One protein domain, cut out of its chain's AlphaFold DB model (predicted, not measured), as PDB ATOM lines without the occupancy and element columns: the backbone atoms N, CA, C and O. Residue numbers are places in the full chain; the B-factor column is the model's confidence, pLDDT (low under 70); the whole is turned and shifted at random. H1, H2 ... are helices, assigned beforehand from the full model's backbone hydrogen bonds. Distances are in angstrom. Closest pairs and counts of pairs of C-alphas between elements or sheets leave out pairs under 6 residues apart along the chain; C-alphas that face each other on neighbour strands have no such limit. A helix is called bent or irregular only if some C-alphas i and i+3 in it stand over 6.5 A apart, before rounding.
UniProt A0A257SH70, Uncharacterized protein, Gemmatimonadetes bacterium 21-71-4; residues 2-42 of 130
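AT A GLANCE: This is residues 2 to 42 of the 130 residues of an uncharacterized protein of Gemmatimonadetes bacterium 21-71-4 (UniProt A0A257SH70). One long straight helix, H2, makes the length of a rod, and at its first end the short helix H1 and a looped link, residues 6 to 14, form a small head. Residues 22 to 31 and 33 to 40 stand free. The printed part has 41 residues with two named helices, H1 then H2, and no named strand: all helix. It is extended, with a radius of gyration of the C-alphas of 14.6 A and spans of 43 by 18 by 9 A.

IN THESE COORDINATES: H1 is residues 2 to 5, beginning at C-alpha 2 (-17.521, -44.878, 46.684). H2 is residues 15 to 38, 32.5 A from C-alpha 15 (-10.118, -38.863, 44.948) to C-alpha 38 (-11.503, -42.587, 12.648). H2 is neither bent nor irregular, but only just: C-alphas 35 and 38 are 6.0 A apart.

HOW THE PARTS SIT: H1 and H2 are close but not clearly touching; their closest C-alphas, those of Asn 3 and Ser 16, are 6.8 A apart. The link between them, 9 residues, is short. In H2 every O i to N i+4 pair is within hydrogen-bond range; H1 is too short for such a pair.

THE WHOLE: The C-alphas farthest apart, those of Ala 5 and Thr 42, are 43.2 A apart. The printed part has no cut. Mean pLDDT of the printed part is 88.3; residues 2 to 5 are under 70.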
ATOM      1  N   TRP A   2     -18.571 -45.877  46.384       58.97
ATOM      2  CA  TRP A   2     -17.521 -44.878  46.684       58.97
ATOM      3  C   TRP A   2     -18.017 -43.439  46.967       58.97
ATOM      4  O   TRP A   2     -17.547 -42.807  47.904       58.97
ATOM      5  N   ASN A   3     -19.027 -42.943  46.236       59.09
ATOM      6  CA  ASN A   3     -19.598 -41.594  46.444       59.09
ATOM      7  C   ASN A   3     -20.329 -41.421  47.796       59.09
ATOM      8  O   ASN A   3     -20.585 -40.299  48.212       59.09
ATOM      9  N   TRP A   4     -20.675 -42.522  48.476       63.81
ATOM     10  CA  TRP A   4     -21.335 -42.494  49.787       63.81
ATOM     11  C   TRP A   4     -20.326 -42.341  50.936       63.81
ATOM     12  O   TRP A   4     -20.673 -41.796  51.975       63.81
ATOM     13  N   ALA A   5     -19.082 -42.795  50.738       68.25
ATOM     14  CA  ALA A   5     -17.990 -42.671  51.707       68.25
ATOM     15  C   ALA A   5     -17.081 -41.455  51.430       68.25
ATOM     16  O   ALA A   5     -16.550 -40.858  52.360       68.25
ATOM     17  N   LEU A   6     -16.916 -41.074  50.157       71.81
ATOM     18  CA  LEU A   6     -16.115 -39.935  49.698       71.81
ATOM     19  C   LEU A   6     -16.915 -39.135  48.657       71.81
ATOM     20  O   LEU A   6     -16.768 -39.373  47.450       71.81
ATOM     21  N   PRO A   7     -17.783 -38.207  49.098       80.94
ATOM     22  CA  PRO A   7     -18.582 -37.398  48.189       80.94
ATOM     23  C   PRO A   7     -17.689 -36.563  47.271       80.94
ATOM     24  O   PRO A   7     -16.609 -36.117  47.665       80.94
ATOM     25  N   ILE A   8     -18.146 -36.350  46.037       83.06
ATOM     26  CA  ILE A   8     -17.443 -35.518  45.056       83.06
ATOM     27  C   ILE A   8     -17.376 -34.080  45.580       83.06
ATOM     28  O   ILE A   8     -18.360 -33.343  45.554       83.06
ATOM     29  N   ASN A   9     -16.194 -33.671  46.034       85.75
ATOM     30  CA  ASN A   9     -15.927 -32.314  46.490       85.75
ATOM     31  C   ASN A   9     -14.764 -31.714  45.692       85.75
ATOM     32  O   ASN A   9     -13.628 -32.189  45.775       85.75
ATOM     33  N   LYS A  10     -15.076 -30.659  44.928       83.25
ATOM     34  CA  LYS A  10     -14.120 -29.921  44.094       83.25
ATOM     35  C   LYS A  10     -13.122 -29.108  44.922       83.25
ATOM     36  O   LYS A  10     -11.954 -29.057  44.556       83.25
ATOM     37  N   ASN A  11     -13.558 -28.504  46.029       87.12
ATOM     38  CA  ASN A  11     -12.695 -27.660  46.865       87.12
ATOM     39  C   ASN A  11     -11.628 -28.484  47.589       87.12
ATOM     40  O   ASN A  11     -10.502 -28.030  47.743       87.12
ATOM     41  N   LEU A  12     -11.979 -29.705  48.002       85.62
ATOM     42  CA  LEU A  12     -11.068 -30.618  48.695       85.62
ATOM     43  C   LEU A  12     -10.312 -31.564  47.752       85.62
ATOM     44  O   LEU A  12      -9.585 -32.425  48.234       85.62
ATOM     45  N   TRP A  13     -10.506 -31.448  46.431       82.94
ATOM     46  CA  TRP A  13      -9.828 -32.287  45.433       82.94
ATOM     47  C   TRP A  13      -9.885 -33.793  45.753       82.94
ATOM     48  O   TRP A  13      -8.924 -34.543  45.601       82.94
ATOM     49  N   THR A  14     -11.047 -34.235  46.236       87.56
ATOM     50  CA  THR A  14     -11.275 -35.623  46.668       87.56
ATOM     51  C   THR A  14     -10.946 -36.631  45.566       87.56
ATOM     52  O   THR A  14     -11.187 -36.376  44.386       87.56
ATOM     53  N   SER A  15     -10.459 -37.820  45.929       86.94
ATOM     54  CA  SER A  15     -10.118 -38.863  44.948       86.94
ATOM     55  C   SER A  15     -11.306 -39.255  44.057       86.94
ATOM     56  O   SER A  15     -11.108 -39.594  42.895       86.94
ATOM     57  N   SER A  16     -12.541 -39.157  44.564       87.56
ATOM     58  CA  SER A  16     -13.765 -39.341  43.774       87.56
ATOM     59  C   SER A  16     -13.953 -38.247  42.717       87.56
ATOM     60  O   SER A  16     -14.283 -38.562  41.575       87.56
ATOM     61  N   TYR A  17     -13.683 -36.983  43.055       88.56
ATOM     62  CA  TYR A  17     -13.677 -35.867  42.104       88.56
ATOM     63  C   TYR A  17     -12.570 -36.014  41.049       88.56
ATOM     64  O   TYR A  17     -12.829 -35.834  39.858       88.56
ATOM     65  N   VAL A  18     -11.358 -36.398  41.458       90.62
ATOM     66  CA  VAL A  18     -10.233 -36.607  40.531       90.62
ATOM     67  C   VAL A  18     -10.539 -37.750  39.564       90.62
ATOM     68  O   VAL A  18     -10.423 -37.567  38.358       90.62
ATOM     69  N   LEU A  19     -11.008 -38.899  40.061       90.75
ATOM     70  CA  LEU A  19     -11.357 -40.039  39.211       90.75
ATOM     71  C   LEU A  19     -12.499 -39.702  38.244       90.75
ATOM     72  O   LEU A  19     -12.443 -40.071  37.073       90.75
ATOM     73  N   PHE A  20     -13.513 -38.973  38.714       90.44
ATOM     74  CA  PHE A  20     -14.626 -38.541  37.874       90.44
ATOM     75  C   PHE A  20     -14.162 -37.604  36.752       90.44
ATOM     76  O   PHE A  20     -14.466 -37.835  35.585       90.44
ATOM     77  N   THR A  21     -13.391 -36.567  37.084       93.44
ATOM     78  CA  THR A  21     -12.895 -35.597  36.095       93.44
ATOM     79  C   THR A  21     -11.882 -36.207  35.128       93.44
ATOM     80  O   THR A  21     -11.963 -35.936  33.933       93.44
ATOM     81  N   ALA A  22     -10.994 -37.088  35.601       93.94
ATOM     82  CA  ALA A  22     -10.078 -37.846  34.751       93.94
ATOM     83  C   ALA A  22     -10.832 -38.796  33.807       93.94
ATOM     84  O   ALA A  22     -10.553 -38.819  32.613       93.94
ATOM     85  N   GLY A  23     -11.833 -39.527  34.309       95.25
ATOM     86  CA  GLY A  23     -12.682 -40.389  33.485       95.25
ATOM     87  C   GLY A  23     -13.426 -39.603  32.401       95.25
ATOM     88  O   GLY A  23     -13.397 -39.984  31.232       95.25
ATOM     89  N   MET A  24     -14.016 -38.462  32.765       95.69
ATOM     90  CA  MET A  24     -14.661 -37.552  31.813       95.69
ATOM     91  C   MET A  24     -13.673 -37.018  30.766       95.69
ATOM     92  O   MET A  24     -14.012 -36.967  29.585       95.69
ATOM     93  N   ALA A  25     -12.446 -36.670  31.166       95.88
ATOM     94  CA  ALA A  25     -11.401 -36.233  30.243       95.88
ATOM     95  C   ALA A  25     -11.001 -37.344  29.258       95.88
ATOM     96  O   ALA A  25     -10.905 -37.084  28.061       95.88
ATOM     97  N   CYS A  26     -10.841 -38.586  29.730       97.25
ATOM     98  CA  CYS A  26     -10.551 -39.741  28.876       97.25
ATOM     99  C   CYS A  26     -11.667 -39.994  27.853       97.25
ATOM    100  O   CYS A  26     -11.379 -40.207  26.677       97.25
ATOM    101  N   VAL A  27     -12.936 -39.931  28.271       97.50
ATOM    102  CA  VAL A  27     -14.083 -40.093  27.359       97.50
ATOM    103  C   VAL A  27     -14.127 -38.966  26.329       97.50
ATOM    104  O   VAL A  27     -14.335 -39.231  25.144       97.50
ATOM    105  N   ALA A  28     -13.896 -37.718  26.745       96.50
ATOM    106  CA  ALA A  28     -13.863 -36.583  25.827       96.50
ATOM    107  C   ALA A  28     -12.733 -36.732  24.796       96.50
ATOM    108  O   ALA A  28     -12.968 -36.569  23.599       96.50
ATOM    109  N   LEU A  29     -11.533 -37.119  25.242       95.75
ATOM    110  CA  LEU A  29     -10.383 -37.358  24.373       95.75
ATOM    111  C   LEU A  29     -10.655 -38.489  23.374       95.75
ATOM    112  O   LEU A  29     -10.458 -38.301  22.178       95.75
ATOM    113  N   ALA A  30     -11.172 -39.626  23.846       96.94
ATOM    114  CA  ALA A  30     -11.535 -40.753  22.991       96.94
ATOM    115  C   ALA A  30     -12.597 -40.363  21.950       96.94
ATOM    116  O   ALA A  30     -12.516 -40.768  20.792       96.94
ATOM    117  N   THR A  31     -13.566 -39.527  22.336       96.19
ATOM    118  CA  THR A  31     -14.598 -39.016  21.422       96.19
ATOM    119  C   THR A  31     -13.990 -38.132  20.334       96.19
ATOM    120  O   THR A  31     -14.323 -38.289  19.160       96.19
ATOM    121  N   ILE A  32     -13.071 -37.229  20.698       94.50
ATOM    122  CA  ILE A  32     -12.374 -36.363  19.738       94.50
ATOM    123  C   ILE A  32     -11.521 -37.201  18.781       94.50
ATOM    124  O   ILE A  32     -11.653 -37.032  17.571       94.50
ATOM    125  N   MET A  33     -10.717 -38.136  19.297       95.12
ATOM    126  CA  MET A  33      -9.903 -39.045  18.477       95.12
ATOM    127  C   MET A  33     -10.771 -39.840  17.502       95.12
ATOM    128  O   MET A  33     -10.474 -39.929  16.318       95.12
ATOM    129  N   TRP A  34     -11.911 -40.359  17.951       96.38
ATOM    130  CA  TRP A  34     -12.812 -41.082  17.062       96.38
ATOM    131  C   TRP A  34     -13.440 -40.193  15.975       96.38
ATOM    132  O   TRP A  34     -13.559 -40.609  14.822       96.38
ATOM    133  N   ILE A  35     -13.828 -38.954  16.292       95.12
ATOM    134  CA  ILE A  35     -14.392 -38.018  15.304       95.12
ATOM    135  C   ILE A  35     -13.336 -37.574  14.277       95.12
ATOM    136  O   ILE A  35     -13.640 -37.475  13.086       95.12
ATOM    137  N   VAL A  36     -12.114 -37.295  14.729       94.38
ATOM    138  CA  VAL A  36     -11.047 -36.738  13.888       94.38
ATOM    139  C   VAL A  36     -10.304 -37.840  13.141       94.38
ATOM    140  O   VAL A  36     -10.251 -37.798  11.914       94.38
ATOM    141  N   ASP A  37      -9.792 -38.841  13.855       93.44
ATOM    142  CA  ASP A  37      -8.873 -39.840  13.303       93.44
ATOM    143  C   ASP A  37      -9.623 -40.988  12.620       93.44
ATOM    144  O   ASP A  37      -9.221 -41.441  11.551       93.44
ATOM    145  N   VAL A  38     -10.739 -41.449  13.200       95.31
ATOM    146  CA  VAL A  38     -11.503 -42.587  12.648       95.31
ATOM    147  C   VAL A  38     -12.539 -42.131  11.624       95.31
ATOM    148  O   VAL A  38     -12.663 -42.730  10.558       95.31
ATOM    149  N   ARG A  39     -13.304 -41.071  11.921       94.44
ATOM    150  CA  ARG A  39     -14.333 -40.543  11.006       94.44
ATOM    151  C   ARG A  39     -13.807 -39.514  10.003       94.44
ATOM    152  O   ARG A  39     -14.548 -39.147   9.095       94.44
ATOM    153  N   GLY A  40     -12.575 -39.025  10.160       92.00
ATOM    154  CA  GLY A  40     -11.961 -38.067   9.234       92.00
ATOM    155  C   GLY A  40     -12.605 -36.674   9.229       92.00
ATOM    156  O   GLY A  40     -12.387 -35.895   8.299       92.00
ATOM    157  N   VAL A  41     -13.423 -36.328  10.230       92.81
ATOM    158  CA  VAL A  41     -14.144 -35.048  10.264       92.81
ATOM    159  C   VAL A  41     -13.217 -33.962  10.812       92.81
ATOM    160  O   VAL A  41     -13.159 -33.728  12.016       92.81
ATOM    161  N   THR A  42     -12.502 -33.274   9.918       90.50
ATOM    162  CA  THR A  42     -11.449 -32.295  10.269       90.50
ATOM    163  C   THR A  42     -11.824 -30.832  10.014       90.50
ATOM    164  O   THR A  42     -11.082 -29.921  10.374       90.50
TER     165      THR A  42